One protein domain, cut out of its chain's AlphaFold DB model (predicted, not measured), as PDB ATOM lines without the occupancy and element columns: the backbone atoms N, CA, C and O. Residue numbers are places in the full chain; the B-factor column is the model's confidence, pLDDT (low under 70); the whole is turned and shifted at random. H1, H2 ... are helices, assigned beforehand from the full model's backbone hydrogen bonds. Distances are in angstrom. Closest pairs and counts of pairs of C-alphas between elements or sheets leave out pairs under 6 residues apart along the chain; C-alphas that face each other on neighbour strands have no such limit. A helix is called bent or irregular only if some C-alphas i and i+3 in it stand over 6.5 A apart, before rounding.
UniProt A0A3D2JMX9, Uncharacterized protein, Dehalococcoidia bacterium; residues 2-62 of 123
ATOM      1  N   SER A   2      60.474  33.558  22.291       86.75
ATOM      2  CA  SER A   2      59.835  34.184  21.114       86.75
ATOM      3  C   SER A   2      58.649  33.394  20.547       86.75
ATOM      4  O   SER A   2      57.610  33.985  20.278       86.75
ATOM      5  N   GLU A   3      58.771  32.071  20.408       85.44
ATOM      6  CA  GLU A   3      57.716  31.225  19.817       85.44
ATOM      7  C   GLU A   3      56.446  31.172  20.667       85.44
ATOM      8  O   GLU A   3      55.331  31.221  20.150       85.44
ATOM      9  N   PHE A   4      56.603  31.157  21.989       90.25
ATOM     10  CA  PHE A   4      55.483  31.235  22.924       90.25
ATOM     11  C   PHE A   4      54.715  32.552  22.765       90.25
ATOM     12  O   PHE A   4      53.496  32.552  22.607       90.25
ATOM     13  N   LEU A   5      55.439  33.676  22.719       93.19
ATOM     14  CA  LEU A   5      54.844  34.991  22.489       93.19
ATOM     15  C   LEU A   5      54.183  35.080  21.112       93.19
ATOM     16  O   LEU A   5      53.086  35.618  21.004       93.19
ATOM     17  N   ARG A   6      54.795  34.513  20.066       90.00
ATOM     18  CA  ARG A   6      54.194  34.438  18.724       90.00
ATOM     19  C   ARG A   6      52.897  33.637  18.726       90.00
ATOM     20  O   ARG A   6      51.925  34.078  18.132       90.00
ATOM     21  N   THR A   7      52.863  32.516  19.440       89.88
ATOM     22  CA  THR A   7      51.668  31.673  19.555       89.88
ATOM     23  C   THR A   7      50.537  32.417  20.262       89.88
ATOM     24  O   THR A   7      49.424  32.476  19.755       89.88
ATOM     25  N   ILE A   8      50.832  33.060  21.395       93.44
ATOM     26  CA  ILE A   8      49.831  33.798  22.179       93.44
ATOM     27  C   ILE A   8      49.360  35.073  21.471       93.44
ATOM     28  O   ILE A   8      48.208  35.471  21.625       93.44
ATOM     29  N   THR A   9      50.220  35.725  20.691       94.81
ATOM     30  CA  THR A   9      49.836  36.910  19.906       94.81
ATOM     31  C   THR A   9      49.166  36.555  18.576       94.81
ATOM     32  O   THR A   9      48.631  37.441  17.909       94.81
ATOM     33  N   PHE A  10      49.138  35.277  18.184       93.69
ATOM     34  CA  PHE A  10      48.480  34.838  16.960       93.69
ATOM     35  C   PHE A  10      46.954  34.730  17.159       93.69
ATOM     36  O   PHE A  10      46.488  33.932  17.972       93.69
ATOM     37  N   PRO A  11      46.128  35.477  16.404       94.44
ATOM     38  CA  PRO A  11      44.677  35.495  16.614       94.44
ATOM     39  C   PRO A  11      44.002  34.148  16.317       94.44
ATOM     40  O   PRO A  11      43.015  33.802  16.968       94.44
ATOM     41  N   GLY A  12      44.541  33.374  15.370       93.62
ATOM     42  CA  GLY A  12      44.024  32.046  15.037       93.62
ATOM     43  C   GLY A  12      44.097  31.071  16.212       93.62
ATOM     44  O   GLY A  12      43.172  30.289  16.415       93.62
ATOM     45  N   PHE A  13      45.131  31.183  17.055       92.88
ATOM     46  CA  PHE A  13      45.291  30.349  18.248       92.88
ATOM     47  C   PHE A  13      44.114  30.513  19.213       92.88
ATOM     48  O   PHE A  13      43.552  29.522  19.680       92.88
ATOM     49  N   TRP A  14      43.696  31.753  19.479       94.88
ATOM     50  CA  TRP A  14      42.579  32.030  20.383       94.88
ATOM     51  C   TRP A  14      41.236  31.613  19.795       94.88
ATOM     52  O   TRP A  14      40.446  30.985  20.495       94.88
ATOM     53  N   LYS A  15      40.991  31.900  18.510       94.44
ATOM     54  CA  LYS A  15      39.766  31.465  17.819       94.44
ATOM     55  C   LYS A  15      39.618  29.940  17.852       94.44
ATOM     56  O   LYS A  15      38.559  29.441  18.224       94.44
ATOM     57  N   MET A  16      40.693  29.212  17.542       94.31
ATOM     58  CA  MET A  16      40.735  27.750  17.618       94.31
ATOM     59  C   MET A  16      40.512  27.265  19.056       94.31
ATOM     60  O   MET A  16      39.637  26.440  19.300       94.31
ATOM     61  N   SER A  17      41.258  27.808  20.021       91.62
ATOM     62  CA  SER A  17      41.173  27.386  21.426       91.62
ATOM     63  C   SER A  17      39.768  27.578  21.996       91.62
ATOM     64  O   SER A  17      39.254  26.695  22.673       91.62
ATOM     65  N   LEU A  18      39.111  28.700  21.683       93.00
ATOM     66  CA  LEU A  18      37.736  28.984  22.106       93.00
ATOM     67  C   LEU A  18      36.688  28.109  21.413       93.00
ATOM     68  O   LEU A  18      35.602  27.935  21.961       93.00
ATOM     69  N   ARG A  19      36.975  27.563  20.229       91.56
ATOM     70  CA  ARG A  19      36.082  26.618  19.548       91.56
ATOM     71  C   ARG A  19      36.238  25.204  20.110       91.56
ATOM     72  O   ARG A  19      35.242  24.560  20.427       91.56
ATOM     73  N   GLU A  20      37.479  24.769  20.325       88.50
ATOM     74  CA  GLU A  20      37.822  23.381  20.674       88.50
ATOM     75  C   GLU A  20      38.028  23.129  22.184       88.50
ATOM     76  O   GLU A  20      38.352  22.012  22.590       88.50
ATOM     77  N   TRP A  21      37.827  24.128  23.056       90.69
ATOM     78  CA  TRP A  21      38.137  24.020  24.494       90.69
ATOM     79  C   TRP A  21      37.484  22.821  25.194       90.69
ATOM     80  O   TRP A  21      38.101  22.216  26.070       90.69
ATOM     81  N   LYS A  22      36.251  22.453  24.817       90.44
ATOM     82  CA  LYS A  22      35.537  21.311  25.417       90.44
ATOM     83  C   LYS A  22      36.259  19.995  25.141       90.44
ATOM     84  O   LYS A  22      36.447  19.200  26.059       90.44
ATOM     85  N   MET A  23      36.668  19.793  23.888       85.88
ATOM     86  CA  MET A  23      37.467  18.641  23.467       85.88
ATOM     87  C   MET A  23      38.818  18.645  24.179       85.88
ATOM     88  O   MET A  23      39.165  17.651  24.809       85.88
ATOM     89  N   GLY A  24      39.524  19.781  24.190       85.75
ATOM     90  CA  GLY A  24      40.830  19.892  24.845       85.75
ATOM     91  C   GLY A  24      40.790  19.554  26.340       85.75
ATOM     92  O   GLY A  24      41.602  18.770  26.825       85.75
ATOM     93  N   VAL A  25      39.805  20.077  27.080       88.69
ATOM     94  CA  VAL A  25      39.620  19.747  28.506       88.69
ATOM     95  C   VAL A  25      39.314  18.261  28.698       88.69
ATOM     96  O   VAL A  25      39.834  17.636  29.625       88.69
ATOM     97  N   TRP A  26      38.489  17.678  27.827       86.31
ATOM     98  CA  TRP A  26      38.158  16.259  27.893       86.31
ATOM     99  C   TRP A  26      39.378  15.366  27.625       86.31
ATOM    100  O   TRP A  26      39.611  14.418  28.376       86.31
ATOM    101  N   GLU A  27      40.197  15.696  26.627       85.25
ATOM    102  CA  GLU A  27      41.432  14.972  26.314       85.25
ATOM    103  C   GLU A  27      42.469  15.078  27.431       85.25
ATOM    104  O   GLU A  27      43.076  14.068  27.798       85.25
ATOM    105  N   ILE A  28      42.635  16.261  28.032       85.38
ATOM    106  CA  ILE A  28      43.504  16.447  29.203       85.38
ATOM    107  C   ILE A  28      43.020  15.562  30.355       85.38
ATOM    108  O   ILE A  28      43.806  14.819  30.945       85.38
ATOM    109  N   ASN A  29      41.721  15.589  30.656       84.31
ATOM    110  CA  ASN A  29      41.146  14.780  31.727       84.31
ATOM    111  C   ASN A  29      41.331  13.274  31.472       84.31
ATOM    112  O   ASN A  29      41.717  12.538  32.380       84.31
ATOM    113  N   ARG A  30      41.110  12.820  30.232       83.50
ATOM    114  CA  ARG A  30      41.339  11.431  29.817       83.50
ATOM    115  C   ARG A  30      42.817  11.042  29.921       83.50
ATOM    116  O   ARG A  30      43.110   9.948  30.382       83.50
ATOM    117  N   SER A  31      43.732  11.932  29.542       80.88
ATOM    118  CA  SER A  31      45.180  11.674  29.566       80.88
ATOM    119  C   SER A  31      45.739  11.602  30.988       80.88
ATOM    120  O   SER A  31      46.628  10.802  31.268       80.88
ATOM    121  N   LEU A  32      45.205  12.412  31.908       80.56
ATOM    122  CA  LEU A  32      45.640  12.436  33.307       80.56
ATOM    123  C   LEU A  32      45.015  11.315  34.148       80.56
ATOM    124  O   LEU A  32      45.595  10.900  35.153       80.56
ATOM    125  N   ARG A  33      43.835  10.809  33.767       83.56
ATOM    126  CA  ARG A  33      43.111   9.781  34.525       83.56
ATOM    127  C   ARG A  33      43.162   8.434  33.816       83.56
ATOM    128  O   ARG A  33      42.330   8.147  32.958       83.56
ATOM    129  N   LYS A  34      44.066   7.562  34.279       80.50
ATOM    130  CA  LYS A  34      44.210   6.178  33.783       80.50
ATOM    131  C   LYS A  34      42.880   5.415  33.698       80.50
ATOM    132  O   LYS A  34      42.670   4.705  32.726       80.50
ATOM    133  N   GLY A  35      41.971   5.604  34.661       83.44
ATOM    134  CA  GLY A  35      40.640   4.978  34.639       83.44
ATOM    135  C   GLY A  35      39.766   5.434  33.464       83.44
ATOM    136  O   GLY A  35      39.247   4.606  32.735       83.44
ATOM    137  N   ILE A  36      39.685   6.743  33.197       82.75
ATOM    138  CA  ILE A  36      38.890   7.281  32.072       82.75
ATOM    139  C   ILE A  36      39.495   6.865  30.725       82.75
ATOM    140  O   ILE A  36      38.778   6.630  29.745       82.75
ATOM    141  N   PHE A  37      40.825   6.779  30.662       85.88
ATOM    142  CA  PHE A  37      41.515   6.242  29.499       85.88
ATOM    143  C   PHE A  37      41.162   4.769  29.263       85.88
ATOM    144  O   PHE A  37      40.784   4.434  28.139       85.88
ATOM    145  N   LEU A  38      41.206   3.938  30.313       88.31
ATOM    146  CA  LEU A  38      40.830   2.524  30.266       88.31
ATOM    147  C   LEU A  38      39.372   2.337  29.838       88.31
ATOM    148  O   LEU A  38      39.133   1.629  28.866       88.31
ATOM    149  N   ASP A  39      38.421   3.042  30.457       88.31
ATOM    150  CA  ASP A  39      36.994   2.972  30.100       88.31
ATOM    151  C   ASP A  39      36.764   3.299  28.618       88.31
ATOM    152  O   ASP A  39      35.914   2.723  27.939       88.31
ATOM    153  N   SER A  40      37.533   4.250  28.087       86.44
ATOM    154  CA  SER A  40      37.440   4.635  26.680       86.44
ATOM    155  C   SER A  40      38.054   3.593  25.742       86.44
ATOM    156  O   SER A  40      37.576   3.453  24.618       86.44
ATOM    157  N   LEU A  41      39.097   2.877  26.175       88.25
ATOM    158  CA  LEU A  41      39.687   1.763  25.427       88.25
ATOM    159  C   LEU A  41      38.801   0.516  25.470       88.25
ATOM    160  O   LEU A  41      38.657  -0.158  24.455       88.25
ATOM    161  N   GLN A  42      38.147   0.253  26.601       93.12
ATOM    162  CA  GLN A  42      37.245  -0.886  26.781       93.12
ATOM    163  C   GLN A  42      36.013  -0.836  25.869       93.12
ATOM    164  O   GLN A  42      35.446  -1.874  25.545       93.12
ATOM    165  N   LYS A  43      35.635   0.348  25.366       92.75
ATOM    166  CA  LYS A  43      34.626   0.479  24.297       92.75
ATOM    167  C   LYS A  43      35.047  -0.179  22.978       92.75
ATOM    168  O   LYS A  43      34.184  -0.480  22.161       92.75
ATOM    169  N   LEU A  44      36.352  -0.346  22.752       91.44
ATOM    170  CA  LEU A  44      36.926  -0.993  21.571       91.44
ATOM    171  C   LEU A  44      37.392  -2.421  21.885       91.44
ATOM    172  O   LEU A  44      37.179  -3.316  21.075       91.44
ATOM    173  N   VAL A  45      38.012  -2.630  23.052       93.94
ATOM    174  CA  VAL A  45      38.549  -3.925  23.501       93.94
ATOM    175  C   VAL A  45      38.152  -4.159  24.970       93.94
ATOM    176  O   VAL A  45      38.879  -3.738  25.873       93.94
ATOM    177  N   PRO A  46      36.992  -4.794  25.239       91.69
ATOM    178  CA  PRO A  46      36.396  -4.876  26.582       91.69
ATOM    179  C   PRO A  46      37.238  -5.605  27.638       91.69
ATOM    180  O   PRO A  46      37.088  -5.356  28.829       91.69
ATOM    181  N   GLU A  47      38.113  -6.505  27.203       93.06
ATOM    182  CA  GLU A  47      38.969  -7.344  28.049       93.06
ATOM    183  C   GLU A  47      40.226  -6.637  28.578       93.06
ATOM    184  O   GLU A  47      40.919  -7.190  29.429       93.06
ATOM    185  N   LEU A  48      40.506  -5.409  28.122       91.25
ATOM    186  CA  LEU A  48      41.636  -4.624  28.617       91.25
ATOM    187  C   LEU A  48      41.499  -4.322  30.110       91.25
ATOM    188  O   LEU A  48      40.449  -3.891  30.591       91.25
ATOM    189  N   THR A  49      42.610  -4.448  30.827       89.12
ATOM    190  CA  THR A  49      42.733  -4.120  32.246       89.12
ATOM    191  C   THR A  49      43.739  -2.992  32.466       89.12
ATOM    192  O   THR A  49      44.534  -2.637  31.596       89.12
ATOM    193  N   ALA A  50      43.747  -2.419  33.672       86.12
ATOM    194  CA  ALA A  50      44.712  -1.380  34.029       86.12
ATOM    195  C   ALA A  50      46.174  -1.868  33.988       86.12
ATOM    196  O   ALA A  50      47.074  -1.047  33.818       86.12
ATOM    197  N   ASN A  51      46.407  -3.176  34.135       86.81
ATOM    198  CA  ASN A  51      47.746  -3.768  34.111       86.81
ATOM    199  C   ASN A  51      48.324  -3.858  32.692       86.81
ATOM    200  O   ASN A  51      49.542  -3.871  32.545       86.81
ATOM    201  N   ASP A  52      47.464  -3.843  31.670       86.38
ATOM    202  CA  ASP A  52      47.866  -3.852  30.257       86.38
ATOM    203  C   ASP A  52      48.304  -2.454  29.776       86.38
ATOM    204  O   ASP A  52      48.880  -2.289  28.698       86.38
ATOM    205  N   LEU A  53      48.044  -1.417  30.584       83.44
ATOM    206  CA  LEU A  53      48.407  -0.034  30.287       83.44
ATOM    207  C   LEU A  53      49.834   0.274  30.748       83.44
ATOM    208  O   LEU A  53      50.074   0.759  31.859       83.44
ATOM    209  N   HIS A  54      50.787   0.068  29.847       80.50
ATOM    210  CA  HIS A  54      52.160   0.532  30.020       80.50
ATOM    211  C   HIS A  54      52.316   1.992  29.568       80.50
ATOM    212  O   HIS A  54      51.599   2.472  28.691       80.50
ATOM    213  N   GLY A  55      53.243   2.730  30.186       69.62
ATOM    214  CA  GLY A  55      53.515   4.115  29.801       69.62
ATOM    215  C   GLY A  55      54.012   4.191  28.357       69.62
ATOM    216  O   GLY A  55      55.018   3.570  28.025       69.62
ATOM    217  N   THR A  56      53.321   4.951  27.507       64.25
ATOM    218  CA  THR A  56      53.722   5.178  26.112       64.25
ATOM    219  C   THR A  56      54.298   6.582  25.940       64.25
ATOM    220  O   THR A  56      54.019   7.484  26.732       64.25
ATOM    221  N   GLY A  57      55.085   6.788  24.882       69.50
ATOM    222  CA  GLY A  57      55.473   8.131  24.448       69.50
ATOM    223  C   GLY A  57      54.263   8.949  23.987       69.50
ATOM    224  O   GLY A  57      53.243   8.387  23.577       69.50
ATOM    225  N   SER A  58      54.371  10.276  24.049       73.75
ATOM    226  CA  SER A  58      53.399  11.191  23.452       73.75
ATOM    227  C   SER A  58      53.777  11.488  22.000       73.75
ATOM    228  O   SER A  58      54.938  11.739  21.677       73.75
ATOM    229  N   GLY A  59      52.788  11.458  21.108       75.06
ATOM    230  CA  GLY A  59      52.937  11.930  19.735       75.06
ATOM    231  C   GLY A  59      52.400  13.352  19.611       75.06
ATOM    232  O   GLY A  59      51.295  13.628  20.073       75.06
ATOM    233  N   VAL A  60      53.153  14.243  18.968       78.06
ATOM    234  CA  VAL A  60      52.678  15.587  18.606       78.06
ATOM    235  C   VAL A  60      52.434  15.618  17.102       78.06
ATOM    236  O   VAL A  60      53.315  15.258  16.322       78.06
ATOM    237  N   ARG A  61      51.239  16.044  16.688       77.06
ATOM    238  CA  ARG A  61      50.936  16.298  15.275       77.06
ATOM    239  C   ARG A  61      51.294  17.743  14.951       77.06
ATOM    240  O   ARG A  61      50.762  18.659  15.570       77.06
ATOM    241  N   ALA A  62      52.189  17.942  13.988       78.44
ATOM    242  CA  ALA A  62      52.428  19.262  13.421       78.44
ATOM    243  C   ALA A  62      51.270  19.591  12.467       78.44
ATOM    244  O   ALA A  62      51.226  19.076  11.351       78.44
TER     245      ALA A  62
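Overview. This is residues 2 to 62 of the 123 residues of an uncharacterized protein of Dehalococcoidia bacterium (UniProt A0A3D2JMX9). The helices H1, H2 and H3 follow end to end in an open arch, with bent H2 as its long span, and the tail after H3 turns back across the open side, where residues 54 to 62 stand free. The 61 printed residues, all helix in class with no named strand, are only just extended, close to loose: radius of gyration of the C-alphas 15.9 A, spans 46 by 22 by 17 A.

Along the chain. H1, residues 2 to 9, begins at C-alpha 2 (59.835, 34.184, 21.114) and is 10.4 A long. H2, residues 11 to 32, was assigned as one helix by its hydrogen bonds but is bent: C-alphas 19 and 22 are 7.9 A apart. Its arms are H2a, residues 11 to 19, 12.7 A, and H2b, residues 22 to 32, 15.6 A. H3, residues 34 to 42, 12.1 A, ends at C-alpha 42 (37.245, -0.886, 26.781).

Arrangement. H1 and H2a are close but not clearly touching, closest C-alphas Thr 7 and Phe 13, 6.6 A, at a steep tilt of 60 degrees, the same way. H2a and H2b are about perpendicular, 78 degrees. H2b and H3 touch only at the corner, closest C-alphas Arg 30 and Phe 37, 5.2 A, about perpendicular at 73 degrees. H1 is apart from H2b and H3, and H2a from H3. In H1, H2a, H2b and H3 every O i to N i+4 pair is within hydrogen-bond range.

Size, cuts and confidence. The C-alphas farthest apart, Ser 2 and Glu 47, are 47.0 A apart. The printed part has no cut, and both links between helices are tight. Residues 43 to 62 hold no named element; residues 55 to 57 have pLDDT under 70.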